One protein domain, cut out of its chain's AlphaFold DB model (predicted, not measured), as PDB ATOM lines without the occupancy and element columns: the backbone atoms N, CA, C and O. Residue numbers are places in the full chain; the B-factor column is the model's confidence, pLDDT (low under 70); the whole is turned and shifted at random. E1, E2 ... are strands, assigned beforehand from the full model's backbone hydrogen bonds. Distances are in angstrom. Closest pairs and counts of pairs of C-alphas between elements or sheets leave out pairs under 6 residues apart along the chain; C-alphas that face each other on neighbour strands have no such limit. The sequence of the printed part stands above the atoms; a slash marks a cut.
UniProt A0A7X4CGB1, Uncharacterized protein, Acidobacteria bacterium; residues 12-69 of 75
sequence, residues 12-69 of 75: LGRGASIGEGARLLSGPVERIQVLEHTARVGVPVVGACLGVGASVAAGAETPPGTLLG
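What this domain is: This is residues 12 to 69 of the 75 residues of an uncharacterized protein of Acidobacteria bacterium (UniProt A0A7X4CGB1). The domain has little regular structure: residues 12 to 30 and 41 to 69, with no named element, wind in stacked turns tied by short parallel pairings, and a small hairpin, E1 then E2, makes one end of the long axis. The printed part has 58 residues, no named helix and two antiparallel strands, class all strand, with 8 residues in named elements. It is compact, with a radius of gyration of the C-alphas of 11.4 A, and elongated, spanning 30 by 20 by 17 A.

How they stand to each other: Residues 17 to 18 pair with 55 to 56, 23 to 24 with 61 to 62, and 49 to 50 with 67 to 68, each parallel. E1, residues 31 to 34, and E2, residues 37 to 40, form a hairpin with a tight link, their directions at 151 degrees. N 32 and O 39 are within hydrogen-bond range at 2.9 A, N 34 and O 37 at 2.8 A.

Where its parts are: E1 begins at C-alpha 31 (94.666, 60.953, 82.095) and is 9.7 A long. E2, 10.1 A long, ends at C-alpha 40 (90.869, 59.395, 80.402).

The domain as a whole: The C-alphas of Glu 20 and Arg 40, the two farthest apart, are 31.1 A apart. The printed part has no cut. Residues 33 to 44 have pLDDT under 70.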
ATOM      1  N   LEU A  12     105.382  49.981  72.319       86.94
ATOM      2  CA  LEU A  12     106.376  50.368  71.321       86.94
ATOM      3  C   LEU A  12     105.847  50.123  69.909       86.94
ATOM      4  O   LEU A  12     105.624  48.985  69.493       86.94
ATOM      5  N   GLY A  13     105.666  51.206  69.163       87.31
ATOM      6  CA  GLY A  13     105.345  51.178  67.748       87.31
ATOM      7  C   GLY A  13     106.496  50.626  66.910       87.31
ATOM      8  O   GLY A  13     107.659  50.590  67.316       87.31
ATOM      9  N   ARG A  14     106.173  50.194  65.689       89.06
ATOM     10  CA  ARG A  14     107.157  49.629  64.759       89.06
ATOM     11  C   ARG A  14     108.312  50.605  64.524       89.06
ATOM     12  O   ARG A  14     108.082  51.761  64.188       89.06
ATOM     13  N   GLY A  15     109.549  50.132  64.656       87.25
ATOM     14  CA  GLY A  15     110.738  50.960  64.434       87.25
ATOM     15  C   GLY A  15     110.970  52.032  65.501       87.25
ATOM     16  O   GLY A  15     111.835  52.880  65.302       87.25
ATOM     17  N   ALA A  16     110.225  52.008  66.613       88.81
ATOM     18  CA  ALA A  16     110.558  52.834  67.758       88.81
ATOM     19  C   ALA A  16     111.951  52.457  68.289       88.81
ATOM     20  O   ALA A  16     112.322  51.281  68.313       88.81
ATOM     21  N   SER A  17     112.721  53.458  68.704       90.12
ATOM     22  CA  SER A  17     114.088  53.286  69.199       90.12
ATOM     23  C   SER A  17     114.234  53.879  70.593       90.12
ATOM     24  O   SER A  17     113.766  54.981  70.872       90.12
ATOM     25  N   ILE A  18     114.882  53.134  71.482       88.75
ATOM     26  CA  ILE A  18     115.161  53.580  72.842       88.75
ATOM     27  C   ILE A  18     116.667  53.674  72.999       88.75
ATOM     28  O   ILE A  18     117.378  52.690  72.794       88.75
ATOM     29  N   GLY A  19     117.142  54.868  73.329       88.44
ATOM     30  CA  GLY A  19     118.545  55.108  73.594       88.44
ATOM     31  C   GLY A  19     119.033  54.329  74.811       88.44
ATOM     32  O   GLY A  19     118.286  54.020  75.741       88.44
ATOM     33  N   GLU A  20     120.325  54.030  74.802       87.62
ATOM     34  CA  GLU A  20     121.016  53.378  75.908       87.62
ATOM     35  C   GLU A  20     120.750  54.094  77.245       87.62
ATOM     36  O   GLU A  20     120.808  55.318  77.338       87.62
ATOM     37  N   GLY A  21     120.420  53.322  78.284       86.38
ATOM     38  CA  GLY A  21     120.177  53.843  79.631       86.38
ATOM     39  C   GLY A  21     118.873  54.626  79.806       86.38
ATOM     40  O   GLY A  21     118.608  55.088  80.914       86.38
ATOM     41  N   ALA A  22     118.052  54.770  78.761       86.62
ATOM     42  CA  ALA A  22     116.761  55.433  78.875       86.62
ATOM     43  C   ALA A  22     115.765  54.613  79.709       86.62
ATOM     44  O   ALA A  22     115.794  53.374  79.742       86.62
ATOM     45  N   ARG A  23     114.858  55.323  80.381       87.81
ATOM     46  CA  ARG A  23     113.891  54.755  81.321       87.81
ATOM     47  C   ARG A  23     112.481  55.185  80.955       87.81
ATOM     48  O   ARG A  23     112.131  56.361  81.033       87.81
ATOM     49  N   LEU A  24     111.650  54.210  80.599       87.19
ATOM     50  CA  LEU A  24     110.209  54.397  80.451       87.19
ATOM     51  C   LEU A  24     109.562  54.096  81.800       87.19
ATOM     52  O   LEU A  24     109.447  52.933  82.194       87.19
ATOM     53  N   LEU A  25     109.208  55.147  82.534       87.31
ATOM     54  CA  LEU A  25     108.585  55.006  83.841       87.31
ATOM     55  C   LEU A  25     107.132  54.564  83.678       87.31
ATOM     56  O   LEU A  25     106.449  54.954  82.733       87.31
ATOM     57  N   SER A  26     106.661  53.760  84.624       86.81
ATOM     58  CA  SER A  26     105.272  53.318  84.702       86.81
ATOM     59  C   SER A  26     104.708  53.714  86.056       86.81
ATOM     60  O   SER A  26     105.387  53.602  87.077       86.81
ATOM     61  N   GLY A  27     103.483  54.216  86.062       85.25
ATOM     62  CA  GLY A  27     102.827  54.690  87.273       85.25
ATOM     63  C   GLY A  27     101.344  54.944  87.047       85.25
ATOM     64  O   GLY A  27     100.874  54.816  85.913       85.25
ATOM     65  N   PRO A  28     100.599  55.280  88.110       84.44
ATOM     66  CA  PRO A  28      99.185  55.579  87.997       84.44
ATOM     67  C   PRO A  28      98.952  56.839  87.179       84.44
ATOM     68  O   PRO A  28      99.502  57.900  87.469       84.44
ATOM     69  N   VAL A  29      98.127  56.699  86.146       77.69
ATOM     70  CA  VAL A  29      97.777  57.779  85.231       77.69
ATOM     71  C   VAL A  29      96.276  57.738  84.996       77.69
ATOM     72  O   VAL A  29      95.763  56.855  84.319       77.69
ATOM     73  N   GLU A  30      95.559  58.724  85.529       73.19
ATOM     74  CA  GLU A  30      94.115  58.860  85.291       73.19
ATOM     75  C   GLU A  30      93.814  59.486  83.919       73.19
ATOM     76  O   GLU A  30      92.707  59.357  83.381       73.19
ATOM     77  N   ARG A  31      94.788  60.214  83.355       71.44
ATOM     78  CA  ARG A  31      94.666  60.953  82.095       71.44
ATOM     79  C   ARG A  31      95.987  60.998  81.340       71.44
ATOM     80  O   ARG A  31      97.007  61.341  81.924       71.44
ATOM     81  N   ILE A  32      95.935  60.738  80.040       74.00
ATOM     82  CA  ILE A  32      97.060  60.920  79.118       74.00
ATOM     83  C   ILE A  32      96.776  62.100  78.194       74.00
ATOM     84  O   ILE A  32      95.637  62.298  77.760       74.00
ATOM     85  N   GLN A  33      97.811  62.875  77.889       67.38
ATOM     86  CA  GLN A  33      97.724  63.976  76.941       67.38
ATOM     87  C   GLN A  33      98.261  63.527  75.578       67.38
ATOM     88  O   GLN A  33      99.420  63.143  75.450       67.38
ATOM     89  N   VAL A  34      97.392  63.560  74.569       63.66
ATOM     90  CA  VAL A  34      97.683  63.306  73.156       63.66
ATOM     91  C   VAL A  34      97.658  64.658  72.447       63.66
ATOM     92  O   VAL A  34      96.584  65.128  72.072       63.66
ATOM     93  N   LEU A  35      98.815  65.296  72.254       65.94
ATOM     94  CA  LEU A  35      98.884  66.638  71.656       65.94
ATOM     95  C   LEU A  35      97.968  67.632  72.416       65.94
ATOM     96  O   LEU A  35      98.166  67.902  73.602       65.94
ATOM     97  N   GLU A  36      96.933  68.142  71.745       65.88
ATOM     98  CA  GLU A  36      95.944  69.093  72.268       65.88
ATOM     99  C   GLU A  36      94.771  68.408  72.995       65.88
ATOM    100  O   GLU A  36      93.905  69.064  73.574       65.88
ATOM    101  N   HIS A  37      94.717  67.076  72.969       59.97
ATOM    102  CA  HIS A  37      93.611  66.286  73.493       59.97
ATOM    103  C   HIS A  37      94.002  65.564  74.779       59.97
ATOM    104  O   HIS A  37      95.109  65.061  74.927       59.97
ATOM    105  N   THR A  38      93.069  65.467  75.723       64.81
ATOM    106  CA  THR A  38      93.248  64.671  76.943       64.81
ATOM    107  C   THR A  38      92.316  63.468  76.902       64.81
ATOM    108  O   THR A  38      91.102  63.634  76.794       64.81
ATOM    109  N   ALA A  39      92.865  62.261  77.023       66.06
ATOM    110  CA  ALA A  39      92.094  61.029  77.147       66.06
ATOM    111  C   ALA A  39      92.106  60.541  78.602       66.06
ATOM    112  O   ALA A  39      93.149  60.541  79.255       66.06
ATOM    113  N   ARG A  40      90.946  60.114  79.120       68.12
ATOM    114  CA  ARG A  40      90.869  59.395  80.402       68.12
ATOM    115  C   ARG A  40      91.248  57.944  80.175       68.12
ATOM    116  O   ARG A  40      90.701  57.307  79.279       68.12
ATOM    117  N   VAL A  41      92.147  57.429  81.000       65.56
ATOM    118  CA  VAL A  41      92.604  56.046  80.893       65.56
ATOM    119  C   VAL A  41      92.058  55.279  82.085       65.56
ATOM    120  O   VAL A  41      92.279  55.659  83.227       65.56
ATOM    121  N   GLY A  42      91.311  54.205  81.826       62.81
ATOM    122  CA  GLY A  42      90.783  53.320  82.873       62.81
ATOM    123  C   GLY A  42      91.819  52.340  83.433       62.81
ATOM    124  O   GLY A  42      91.443  51.343  84.040       62.81
ATOM    125  N   VAL A  43      93.108  52.571  83.172       64.31
ATOM    126  CA  VAL A  43      94.198  51.656  83.518       64.31
ATOM    127  C   VAL A  43      94.935  52.222  84.733       64.31
ATOM    128  O   VAL A  43      95.372  53.370  84.688       64.31
ATOM    129  N   PRO A  44      95.101  51.442  85.814       69.94
ATOM    130  CA  PRO A  44      95.691  51.943  87.050       69.94
ATOM    131  C   PRO A  44      97.202  52.180  86.961       69.94
ATOM    132  O   PRO A  44      97.736  52.809  87.864       69.94
ATOM    133  N   VAL A  45      97.895  51.677  85.930       79.88
ATOM    134  CA  VAL A  45      99.331  51.897  85.684       79.88
ATOM    135  C   VAL A  45      99.593  51.962  84.177       79.88
ATOM    136  O   VAL A  45      99.192  51.058  83.450       79.88
ATOM    137  N   VAL A  46     100.266  53.013  83.699       82.00
ATOM    138  CA  VAL A  46     100.619  53.194  82.279       82.00
ATOM    139  C   VAL A  46     102.086  53.604  82.157       82.00
ATOM    140  O   VAL A  46     102.555  54.464  82.904       82.00
ATOM    141  N   GLY A  47     102.812  52.982  81.227       86.06
ATOM    142  CA  GLY A  47     104.152  53.387  80.805       86.06
ATOM    143  C   GLY A  47     104.114  54.522  79.780       86.06
ATOM    144  O   GLY A  47     103.293  55.428  79.880       86.06
ATOM    145  N   ALA A  48     104.973  54.472  78.767       88.12
ATOM    146  CA  ALA A  48     104.902  55.381  77.621       88.12
ATOM    147  C   ALA A  48     104.356  54.660  76.381       88.12
ATOM    148  O   ALA A  48     104.623  53.474  76.179       88.12
ATOM    149  N   CYS A  49     103.643  55.376  75.514       87.56
ATOM    150  CA  CYS A  49     103.241  54.881  74.200       87.56
ATOM    151  C   CYS A  49     104.055  55.597  73.130       87.56
ATOM    152  O   CYS A  49     103.929  56.808  72.947       87.56
ATOM    153  N   LEU A  50     104.885  54.848  72.416       89.12
ATOM    154  CA  LEU A  50     105.742  55.379  71.368       89.12
ATOM    155  C   LEU A  50     105.183  54.992  70.001       89.12
ATOM    156  O   LEU A  50     105.001  53.811  69.715       89.12
ATOM    157  N   GLY A  51     104.914  55.980  69.154       88.06
ATOM    158  CA  GLY A  51     104.448  55.782  67.789       88.06
ATOM    159  C   GLY A  51     105.493  55.129  66.881       88.06
ATOM    160  O   GLY A  51     106.647  54.903  67.248       88.06
ATOM    161  N   VAL A  52     105.085  54.818  65.649       90.62
ATOM    162  CA  VAL A  52     105.975  54.239  64.629       90.62
ATOM    163  C   VAL A  52     107.182  55.150  64.406       90.62
ATOM    164  O   VAL A  52     107.020  56.332  64.124       90.62
ATOM    165  N   GLY A  53     108.392  54.605  64.520       89.56
ATOM    166  CA  GLY A  53     109.635  55.352  64.309       89.56
ATOM    167  C   GLY A  53     109.974  56.385  65.389       89.56
ATOM    168  O   GLY A  53     110.939  57.124  65.212       89.56
ATOM    169  N   ALA A  54     109.204  56.472  66.478       92.25
ATOM    170  CA  ALA A  54     109.500  57.393  67.573       92.25
ATOM    171  C   ALA A  54     110.830  57.033  68.258       92.25
ATOM    172  O   ALA A  54     111.236  55.869  68.287       92.25
ATOM    173  N   SER A  55     111.523  58.017  68.826       91.31
ATOM    174  CA  SER A  55     112.813  57.783  69.483       91.31
ATOM    175  C   SER A  55     112.904  58.443  70.851       91.31
ATOM    176  O   SER A  55     112.574  59.620  70.987       91.31
ATOM    177  N   VAL A  56     113.433  57.722  71.833       91.56
ATOM    178  CA  VAL A  56     113.785  58.261  73.153       91.56
ATOM    179  C   VAL A  56     115.303  58.377  73.237       91.56
ATOM    180  O   VAL A  56     116.010  57.419  72.923       91.56
ATOM    181  N   ALA A  57     115.811  59.549  73.616       91.94
ATOM    182  CA  ALA A  57     117.244  59.791  73.736       91.94
ATOM    183  C   ALA A  57     117.900  58.902  74.807       91.94
ATOM    184  O   ALA A  57     117.256  58.453  75.755       91.94
ATOM    185  N   ALA A  58     119.201  58.651  74.653       90.00
ATOM    186  CA  ALA A  58     119.977  57.909  75.642       90.00
ATOM    187  C   ALA A  58     119.946  58.622  77.003       90.00
ATOM    188  O   ALA A  58     120.078  59.842  77.071       90.00
ATOM    189  N   GLY A  59     119.753  57.855  78.074       89.75
ATOM    190  CA  GLY A  59     119.657  58.361  79.444       89.75
ATOM    191  C   GLY A  59     118.386  59.151  79.780       89.75
ATOM    192  O   GLY A  59     118.249  59.570  80.926       89.75
ATOM    193  N   ALA A  60     117.458  59.349  78.837       89.56
ATOM    194  CA  ALA A  60     116.235  60.104  79.096       89.56
ATOM    195  C   ALA A  60     115.281  59.345  80.035       89.56
ATOM    196  O   ALA A  60     115.145  58.120  79.955       89.56
ATOM    197  N   GLU A  61     114.575  60.085  80.891       91.06
ATOM    198  CA  GLU A  61     113.502  59.553  81.732       91.06
ATOM    199  C   GLU A  61     112.146  60.023  81.196       91.06
ATOM    200  O   GLU A  61     111.777  61.190  81.287       91.06
ATOM    201  N   THR A  62     111.406  59.083  80.617       88.56
ATOM    202  CA  THR A  62     110.056  59.281  80.066       88.56
ATOM    203  C   THR A  62     109.013  59.066  81.167       88.56
ATOM    204  O   THR A  62     108.920  57.942  81.677       88.56
ATOM    205  N   PRO A  63     108.220  60.090  81.539       88.38
ATOM    206  CA  PRO A  63     107.194  59.965  82.573       88.38
ATOM    207  C   PRO A  63     106.077  58.969  82.212       88.38
ATOM    208  O   PRO A  63     105.812  58.745  81.023       88.38
ATOM    209  N   PRO A  64     105.356  58.426  83.211       88.44
ATOM    210  CA  PRO A  64     104.143  57.647  82.976       88.44
ATOM    211  C   PRO A  64     103.130  58.413  82.122       88.44
ATOM    212  O   PRO A  64     102.928  59.613  82.303       88.44
ATOM    213  N   GLY A  65     102.478  57.721  81.193       85.88
ATOM    214  CA  GLY A  65     101.474  58.304  80.308       85.88
ATOM    215  C   GLY A  65     102.033  59.148  79.161       85.88
ATOM    216  O   GLY A  65     101.243  59.734  78.423       85.88
ATOM    217  N   THR A  66     103.358  59.213  78.984       88.00
ATOM    218  CA  THR A  66     103.969  59.912  77.843       88.00
ATOM    219  C   THR A  66     103.507  59.294  76.530       88.00
ATOM    220  O   THR A  66     103.628  58.084  76.336       88.00
ATOM    221  N   LEU A  67     103.031  60.128  75.607       87.50
ATOM    222  CA  LEU A  67     102.645  59.715  74.262       87.50
ATOM    223  C   LEU A  67     103.532  60.420  73.244       87.50
ATOM    224  O   LEU A  67     103.543  61.647  73.186       87.50
ATOM    225  N   LEU A  68     104.249  59.638  72.442       87.56
ATOM    226  CA  LEU A  68     104.948  60.129  71.261       87.56
ATOM    227  C   LEU A  68     104.203  59.674  70.014       87.56
ATOM    228  O   LEU A  68     103.943  58.485  69.828       87.56
ATOM    229  N   GLY A  69     103.890  60.618  69.143       85.56
ATOM    230  CA  GLY A  69     103.415  60.372  67.796       85.56
ATOM    231  C   GLY A  69     104.484  59.735  66.895       85.56
ATOM    232  O   GLY A  69     105.628  59.504  67.301       85.56
TER     233      GLY A  69